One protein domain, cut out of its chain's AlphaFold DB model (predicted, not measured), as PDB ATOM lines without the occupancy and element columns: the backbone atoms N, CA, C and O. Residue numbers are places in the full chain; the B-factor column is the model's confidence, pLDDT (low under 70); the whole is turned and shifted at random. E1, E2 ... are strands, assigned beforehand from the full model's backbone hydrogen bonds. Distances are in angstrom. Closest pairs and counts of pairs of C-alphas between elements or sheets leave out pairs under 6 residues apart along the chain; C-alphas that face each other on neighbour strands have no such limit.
ATOM      1  N   HIS A 459     272.307 205.049 191.134       81.31
ATOM      2  CA  HIS A 459     272.784 206.272 190.486       81.31
ATOM      3  C   HIS A 459     273.942 206.911 191.259       81.31
ATOM      4  O   HIS A 459     273.923 206.980 192.490       81.31
ATOM      5  N   ILE A 460     274.957 207.378 190.528       71.31
ATOM      6  CA  ILE A 460     276.085 208.127 191.101       71.31
ATOM      7  C   ILE A 460     275.587 209.506 191.540       71.31
ATOM      8  O   ILE A 460     275.713 209.854 192.711       71.31
ATOM      9  N   HIS A 461     274.935 210.236 190.635       69.25
ATOM     10  CA  HIS A 461     274.261 211.506 190.911       69.25
ATOM     11  C   HIS A 461     272.849 211.290 191.474       69.25
ATOM     12  O   HIS A 461     272.283 210.202 191.361       69.25
ATOM     13  N   ASP A 462     272.283 212.325 192.099       71.38
ATOM     14  CA  ASP A 462     270.970 212.236 192.751       71.38
ATOM     15  C   ASP A 462     269.797 212.342 191.746       71.38
ATOM     16  O   ASP A 462     268.688 211.898 192.043       71.38
ATOM     17  N   PHE A 463     270.044 212.846 190.528       73.44
ATOM     18  CA  PHE A 463     269.072 212.946 189.430       73.44
ATOM     19  C   PHE A 463     269.227 211.809 188.406       73.44
ATOM     20  O   PHE A 463     269.593 212.021 187.252       73.44
ATOM     21  N   GLY A 464     268.926 210.578 188.824       76.50
ATOM     22  CA  GLY A 464     268.921 209.406 187.942       76.50
ATOM     23  C   GLY A 464     267.555 208.728 187.825       76.50
ATOM     24  O   GLY A 464     266.716 208.834 188.719       76.50
ATOM     25  N   ILE A 465     267.333 207.999 186.725       82.38
ATOM     26  CA  ILE A 465     266.160 207.124 186.552       82.38
ATOM     27  C   ILE A 465     266.614 205.678 186.350       82.38
ATOM     28  O   ILE A 465     267.397 205.373 185.450       82.38
ATOM     29  N   THR A 466     266.065 204.771 187.160       85.56
ATOM     30  CA  THR A 466     266.126 203.323 186.931       85.56
ATOM     31  C   THR A 466     264.929 202.921 186.082       85.56
ATOM     32  O   THR A 466     263.795 203.238 186.440       85.56
ATOM     33  N   ASN A 467     265.161 202.260 184.948       82.62
ATOM     34  CA  ASN A 467     264.105 202.017 183.960       82.62
ATOM     35  C   ASN A 467     263.764 200.543 183.757       82.62
ATOM     36  O   ASN A 467     262.626 200.210 183.444       82.62
ATOM     37  N   ALA A 468     264.773 199.693 183.899       85.19
ATOM     38  CA  ALA A 468     264.714 198.261 183.722       85.19
ATOM     39  C   ALA A 468     265.562 197.613 184.814       85.19
ATOM     40  O   ALA A 468     266.650 198.097 185.136       85.19
ATOM     41  N   ILE A 469     265.067 196.514 185.362       87.56
ATOM     42  CA  ILE A 469     265.795 195.665 186.295       87.56
ATOM     43  C   ILE A 469     265.626 194.235 185.792       87.56
ATOM     44  O   ILE A 469     264.513 193.834 185.451       87.56
ATOM     45  N   TYR A 470     266.719 193.482 185.741       86.62
ATOM     46  CA  TYR A 470     266.698 192.054 185.449       86.62
ATOM     47  C   TYR A 470     267.466 191.305 186.535       86.62
ATOM     48  O   TYR A 470     268.481 191.784 187.042       86.62
ATOM     49  N   VAL A 471     266.953 190.141 186.918       84.31
ATOM     50  CA  VAL A 471     267.466 189.332 188.025       84.31
ATOM     51  C   VAL A 471     267.729 187.934 187.488       84.31
ATOM     52  O   VAL A 471     266.798 187.258 187.049       84.31
ATOM     53  N   THR A 472     268.996 187.531 187.509       82.56
ATOM     54  CA  THR A 472     269.426 186.152 187.255       82.56
ATOM     55  C   THR A 472     269.565 185.417 188.602       82.56
ATOM     56  O   THR A 472     269.089 185.915 189.624       82.56
ATOM     57  N   LYS A 473     270.176 184.227 188.650       78.44
ATOM     58  CA  LYS A 473     270.454 183.542 189.925       78.44
ATOM     59  C   LYS A 473     271.581 184.245 190.686       78.44
ATOM     60  O   LYS A 473     271.435 184.502 191.878       78.44
ATOM     61  N   SER A 474     272.665 184.586 189.987       80.00
ATOM     62  CA  SER A 474     273.879 185.153 190.594       80.00
ATOM     63  C   SER A 474     274.026 186.672 190.434       80.00
ATOM     64  O   SER A 474     274.896 187.259 191.081       80.00
ATOM     65  N   PHE A 475     273.207 187.332 189.601       83.69
ATOM     66  CA  PHE A 475     273.369 188.756 189.281       83.69
ATOM     67  C   PHE A 475     272.066 189.559 189.296       83.69
ATOM     68  O   PHE A 475     271.028 189.151 188.774       83.69
ATOM     69  N   LEU A 476     272.170 190.775 189.829       86.19
ATOM     70  CA  LEU A 476     271.194 191.845 189.673       86.19
ATOM     71  C   LEU A 476     271.736 192.850 188.653       86.19
ATOM     72  O   LEU A 476     272.792 193.456 188.853       86.19
ATOM     73  N   LEU A 477     270.984 193.035 187.574       87.25
ATOM     74  CA  LEU A 477     271.246 193.995 186.512       87.25
ATOM     75  C   LEU A 477     270.239 195.135 186.623       87.25
ATOM     76  O   LEU A 477     269.034 194.907 186.725       87.25
ATOM     77  N   SER A 478     270.722 196.370 186.587       89.00
ATOM     78  CA  SER A 478     269.878 197.555 186.746       89.00
ATOM     79  C   SER A 478     270.279 198.626 185.744       89.00
ATOM     80  O   SER A 478     271.438 199.037 185.706       89.00
ATOM     81  N   SER A 479     269.335 199.072 184.913       88.81
ATOM     82  CA  SER A 479     269.600 200.187 184.011       88.81
ATOM     83  C   SER A 479     269.641 201.492 184.792       88.81
ATOM     84  O   SER A 479     268.883 201.704 185.740       88.81
ATOM     85  N   SER A 480     270.539 202.373 184.389       87.81
ATOM     86  CA  SER A 480     270.712 203.704 184.935       87.81
ATOM     87  C   SER A 480     270.741 204.682 183.772       87.81
ATOM     88  O   SER A 480     271.452 204.455 182.799       87.81
ATOM     89  N   ILE A 481     269.976 205.768 183.853       84.44
ATOM     90  CA  ILE A 481     270.242 206.974 183.069       84.44
ATOM     91  C   ILE A 481     270.470 208.131 184.032       84.44
ATOM     92  O   ILE A 481     269.665 208.356 184.938       84.44
ATOM     93  N   ASP A 482     271.578 208.828 183.827       81.69
ATOM     94  CA  ASP A 482     271.858 210.124 184.428       81.69
ATOM     95  C   ASP A 482     271.107 211.204 183.634       81.69
ATOM     96  O   ASP A 482     271.196 211.252 182.405       81.69
ATOM     97  N   LEU A 483     270.319 212.038 184.317       79.62
ATOM     98  CA  LEU A 483     269.526 213.081 183.668       79.62
ATOM     99  C   LEU A 483     270.338 214.328 183.316       79.62
ATOM    100  O   LEU A 483     269.908 215.067 182.429       79.62
ATOM    101  N   ASP A 484     271.484 214.541 183.966       78.06
ATOM    102  CA  ASP A 484     272.307 215.735 183.772       78.06
ATOM    103  C   ASP A 484     273.278 215.551 182.594       78.06
ATOM    104  O   ASP A 484     273.406 216.441 181.754       78.06
ATOM    105  N   THR A 485     273.907 214.373 182.462       76.25
ATOM    106  CA  THR A 485     274.744 214.050 181.284       76.25
ATOM    107  C   THR A 485     273.999 213.324 180.158       76.25
ATOM    108  O   THR A 485     274.527 213.208 179.053       76.25
ATOM    109  N   GLY A 486     272.796 212.800 180.412       75.12
ATOM    110  CA  GLY A 486     272.012 212.010 179.452       75.12
ATOM    111  C   GLY A 486     272.553 210.601 179.170       75.12
ATOM    112  O   GLY A 486     271.911 209.841 178.437       75.12
ATOM    113  N   ASN A 487     273.708 210.235 179.737       76.94
ATOM    114  CA  ASN A 487     274.341 208.936 179.529       76.94
ATOM    115  C   ASN A 487     273.545 207.813 180.198       76.94
ATOM    116  O   ASN A 487     273.073 207.951 181.331       76.94
ATOM    117  N   SER A 488     273.449 206.673 179.512       80.19
ATOM    118  CA  SER A 488     272.872 205.455 180.074       80.19
ATOM    119  C   SER A 488     273.920 204.372 180.321       80.19
ATOM    120  O   SER A 488     274.992 204.355 179.712       80.19
ATOM    121  N   SER A 489     273.613 203.480 181.256       82.06
ATOM    122  CA  SER A 489     274.499 202.408 181.685       82.06
ATOM    123  C   SER A 489     273.737 201.243 182.318       82.06
ATOM    124  O   SER A 489     272.575 201.379 182.713       82.06
ATOM    125  N   VAL A 490     274.387 200.082 182.430       85.12
ATOM    126  CA  VAL A 490     273.877 198.932 183.194       85.12
ATOM    127  C   VAL A 490     274.801 198.671 184.376       85.12
ATOM    128  O   VAL A 490     275.959 198.300 184.207       85.12
ATOM    129  N   ASN A 491     274.289 198.847 185.589       86.62
ATOM    130  CA  ASN A 491     275.001 198.505 186.812       86.62
ATOM    131  C   ASN A 491     274.785 197.031 187.160       86.62
ATOM    132  O   ASN A 491     273.645 196.556 187.199       86.62
ATOM    133  N   VAL A 492     275.891 196.339 187.444       85.19
ATOM    134  CA  VAL A 492     275.948 194.905 187.744       85.19
ATOM    135  C   VAL A 492     276.277 194.702 189.222       85.19
ATOM    136  O   VAL A 492     277.247 195.260 189.746       85.19
ATOM    137  N   ARG A 493     275.475 193.882 189.900       85.62
ATOM    138  CA  ARG A 493     275.648 193.510 191.310       85.62
ATOM    139  C   ARG A 493     275.591 191.994 191.474       85.62
ATOM    140  O   ARG A 493     274.857 191.347 190.731       85.62
ATOM    141  N   SER A 494     276.329 191.432 192.432       82.31
ATOM    142  CA  SER A 494     276.182 190.015 192.788       82.31
ATOM    143  C   SER A 494     274.891 189.774 193.569       82.31
ATOM    144  O   SER A 494     274.344 190.682 194.198       82.31
ATOM    145  N   LEU A 495     274.436 188.527 193.570       80.75
ATOM    146  CA  LEU A 495     273.424 187.997 194.475       80.75
ATOM    147  C   LEU A 495     274.013 186.783 195.223       80.75
ATOM    148  O   LEU A 495     274.881 186.108 194.671       80.75
ATOM    149  N   PRO A 496     273.592 186.512 196.473       76.56
ATOM    150  CA  PRO A 496     272.570 187.236 197.237       76.56
ATOM    151  C   PRO A 496     273.047 188.577 197.827       76.56
ATOM    152  O   PRO A 496     272.213 189.421 198.143       76.56
ATOM    153  N   ASP A 497     274.359 188.800 197.943       78.00
ATOM    154  CA  ASP A 497     274.933 189.877 198.770       78.00
ATOM    155  C   ASP A 497     274.669 191.313 198.281       78.00
ATOM    156  O   ASP A 497     274.895 192.267 199.022       78.00
ATOM    157  N   GLY A 498     274.262 191.511 197.023       80.25
ATOM    158  CA  GLY A 498     274.048 192.838 196.430       80.25
ATOM    159  C   GLY A 498     275.331 193.642 196.162       80.25
ATOM    160  O   GLY A 498     275.240 194.817 195.772       80.25
ATOM    161  N   ASN A 499     276.511 193.039 196.356       82.50
ATOM    162  CA  ASN A 499     277.814 193.688 196.197       82.50
ATOM    163  C   ASN A 499     277.964 194.281 194.793       82.50
ATOM    164  O   ASN A 499     277.570 193.677 193.797       82.50
ATOM    165  N   TYR A 500     278.520 195.489 194.708       85.00
ATOM    166  CA  TYR A 500     278.694 196.186 193.437       85.00
ATOM    167  C   TYR A 500     279.888 195.621 192.668       85.00
ATOM    168  O   TYR A 500     280.997 195.612 193.193       85.00
ATOM    169  N   LEU A 501     279.661 195.165 191.434       81.19
ATOM    170  CA  LEU A 501     280.694 194.529 190.610       81.19
ATOM    171  C   LEU A 501     281.194 195.424 189.469       81.19
ATOM    172  O   LEU A 501     282.264 195.167 188.925       81.19
ATOM    173  N   GLY A 502     280.428 196.453 189.094       80.81
ATOM    174  CA  GLY A 502     280.833 197.460 188.114       80.81
ATOM    175  C   GLY A 502     279.692 197.995 187.251       80.81
ATOM    176  O   GLY A 502     278.529 197.604 187.391       80.81
ATOM    177  N   THR A 503     280.055 198.889 186.333       82.38
ATOM    178  CA  THR A 503     279.168 199.455 185.311       82.38
ATOM    179  C   THR A 503     279.543 198.939 183.927       82.38
ATOM    180  O   THR A 503     280.713 198.968 183.551       82.38
ATOM    181  N   LEU A 504     278.545 198.563 183.133       77.62
ATOM    182  CA  LEU A 504     278.650 198.482 181.681       77.62
ATOM    183  C   LEU A 504     278.184 199.831 181.112       77.62
ATOM    184  O   LEU A 504     276.989 200.134 181.108       77.62
ATOM    185  N   ASN A 505     279.141 200.664 180.703       69.38
ATOM    186  CA  ASN A 505     278.892 201.937 180.023       69.38
ATOM    187  C   ASN A 505     279.025 201.730 178.512       69.38
ATOM    188  O   ASN A 505     280.022 201.163 178.068       69.38
ATOM    189  N   ILE A 506     278.074 202.242 177.730       64.75
ATOM    190  CA  ILE A 506     278.174 202.279 176.266       64.75
ATOM    191  C   ILE A 506     277.892 203.717 175.819       64.75
ATOM    192  O   ILE A 506     276.798 204.246 176.006       64.75
ATOM    193  N   THR A 507     278.902 204.390 175.273       63.44
ATOM    194  CA  THR A 507     278.804 205.794 174.851       63.44
ATOM    195  C   THR A 507     277.861 205.954 173.659       63.44
ATOM    196  O   THR A 507     277.886 205.144 172.738       63.44
ATOM    197  N   GLY A 508     277.034 207.004 173.662       62.31
ATOM    198  CA  GLY A 508     276.023 207.247 172.620       62.31
ATOM    199  C   GLY A 508     274.724 206.442 172.782       62.31
ATOM    200  O   GLY A 508     273.730 206.743 172.119       62.31
ATOM    201  N   VAL A 509     274.680 205.469 173.698       65.44
ATOM    202  CA  VAL A 509     273.469 204.692 173.992       65.44
ATOM    203  C   VAL A 509     272.511 205.511 174.855       65.44
ATOM    204  O   VAL A 509     272.786 205.841 176.011       65.44
ATOM    205  N   GLY A 510     271.360 205.854 174.272       67.56
ATOM    206  CA  GLY A 510     270.280 206.565 174.958       67.56
ATOM    207  C   GLY A 510     269.537 205.696 175.980       67.56
ATOM    208  O   GLY A 510     269.811 204.511 176.132       67.56
ATOM    209  N   ARG A 511     268.556 206.289 176.671       79.12
ATOM    210  CA  ARG A 511     267.760 205.681 177.756       79.12
ATOM    211  C   ARG A 511     267.395 204.210 177.509       79.12
ATOM    212  O   ARG A 511     266.467 203.914 176.757       79.12
ATOM    213  N   ILE A 512     268.069 203.305 178.214       82.19
ATOM    214  CA  ILE A 512     267.739 201.875 178.282       82.19
ATOM    215  C   ILE A 512     266.310 201.716 178.820       82.19
ATOM    216  O   ILE A 512     265.973 202.308 179.846       82.19
ATOM    217  N   VAL A 513     265.465 200.948 178.125       83.44
ATOM    218  CA  VAL A 513     264.027 200.800 178.427       83.44
ATOM    219  C   VAL A 513     263.707 199.423 179.002       83.44
ATOM    220  O   VAL A 513     262.931 199.351 179.950       83.44
ATOM    221  N   CYS A 514     264.311 198.359 178.469       85.50
ATOM    222  CA  CYS A 514     264.182 196.990 178.970       85.50
ATOM    223  C   CYS A 514     265.523 196.228 178.881       85.50
ATOM    224  O   CYS A 514     266.455 196.646 178.192       85.50
ATOM    225  N   LEU A 515     265.633 195.148 179.656       88.06
ATOM    226  CA  LEU A 515     266.825 194.313 179.820       88.06
ATOM    227  C   LEU A 515     266.392 192.847 179.880       88.06
ATOM    228  O   LEU A 515     265.384 192.554 180.525       88.06
ATOM    229  N   ALA A 516     267.186 191.949 179.302       87.00
ATOM    230  CA  ALA A 516     267.116 190.512 179.562       87.00
ATOM    231  C   ALA A 516     268.524 189.891 179.515       87.00
ATOM    232  O   ALA A 516     269.409 190.439 178.860       87.00
ATOM    233  N   ALA A 517     268.767 188.789 180.230       84.44
ATOM    234  CA  ALA A 517     270.085 188.149 180.276       84.44
ATOM    235  C   ALA A 517     269.996 186.634 180.513       84.44
ATOM    236  O   ALA A 517     269.174 186.186 181.310       84.44
ATOM    237  N   THR A 518     270.887 185.865 179.882       76.81
ATOM    238  CA  THR A 518     271.100 184.442 180.192       76.81
ATOM    239  C   THR A 518     272.205 184.238 181.229       76.81
ATOM    240  O   THR A 518     273.111 185.057 181.397       76.81
ATOM    241  N   GLU A 519     272.134 183.103 181.918       68.25
ATOM    242  CA  GLU A 519     273.149 182.590 182.837       68.25
ATOM    243  C   GLU A 519     273.264 181.084 182.569       68.25
ATOM    244  O   GLU A 519     272.266 180.371 182.693       68.25
ATOM    245  N   ASP A 520     274.440 180.624 182.120       55.53
ATOM    246  CA  ASP A 520     274.608 179.256 181.609       55.53
ATOM    247  C   ASP A 520     274.227 178.200 182.668       55.53
ATOM    248  O   ASP A 520     274.638 178.302 183.830       55.53
ATOM    249  N   PRO A 521     273.496 177.133 182.295       46.75
ATOM    250  CA  PRO A 521     273.094 176.094 183.238       46.75
ATOM    251  C   PRO A 521     274.269 175.246 183.755       46.75
ATOM    252  O   PRO A 521     274.080 174.486 184.704       46.75
ATOM    253  N   THR A 522     275.462 175.349 183.167       42.44
ATOM    254  CA  THR A 522     276.663 174.580 183.535       42.44
ATOM    255  C   THR A 522     277.305 175.012 184.856       42.44
ATOM    256  O   THR A 522     277.873 174.158 185.536       42.44
TER     257      THR A 522
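What this domain is: This is residues 459 to 522 of the 585 residues of an uncharacterized protein of Daphnia pulex (UniProt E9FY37). A strongly twisted sheet of four antiparallel strands makes the body of this domain, and a fifth strand, E5, lies over one face of it, at the side where E1 and E2 run. The chain goes back and forth through E1, E2, E3 and E4, then residues 506 to 511 lead from E4 at the far edge over to E5. The printed part has 64 residues, with no named helix and five named strands, E1 to E5, of which the first four form the sheet in the order E1, E2, E3, E4. The class is all strand, though under half of the residues, 30 of 64, are in named elements. The whole is compact, with a radius of gyration of the C-alphas of 12.2 A, and only just elongated, with spans of 40 by 20 by 16 A.

How they stand to each other: Begin at the inner strands, E2, residues 475 to 482, and E3, residues 488 to 494: they are an antiparallel hairpin at 154 degrees, and you will find N 478 and O 491 within hydrogen-bond range at 3.0 A, and N 489 and O 480 at 2.8 A. On the other side of E2 look for E1, residues 469 to 471, an edge strand in a hairpin with E2 at 169 degrees, where N 470 and O 477 are 2.9 A apart. The other edge strand is E4, residues 500 to 505, in a hairpin with E3 at 156 degrees, where N 504 and O 490 are 2.8 A apart. These four form a meander, each strand the antiparallel neighbour of the one before. Residues 464 to 465 also pair, antiparallel, with residues 481 to 482 of E2. E5, residues 512 to 517, pairs with no named strand. Its closest C-alphas to E1 are those of Leu 515 and Tyr 470, 6.1 A apart, and to E2 those of Ile 512 and Ser 479, 6.3 A apart. E4 is apart from both E1 and E5.

Where its parts are: Find C-alpha 475 at (273.369, 188.756, 189.281); from there E2, the longest strand by residues, runs 22.0 A to C-alpha 482 at (271.858, 210.124, 184.428). E3 measures 20.3 A, E4 14.6 A and E1 6.8 A. E5 runs 14.1 A from Ile 512 to C-alpha 517 at (270.085, 188.149, 180.276).

The domain as a whole: Look for the two C-alphas farthest apart at Asp 484 and Thr 522, 41.4 A. The printed part has no cut. The links between E1 and E2, E2 and E3, and E3 and E4 are tight, the link from E4 to E5 is short, and no link is long. The mean pLDDT of the printed part is 78.4, and it falls under 70 at residue 461, residues 505 to 510 and residues 519 to 522.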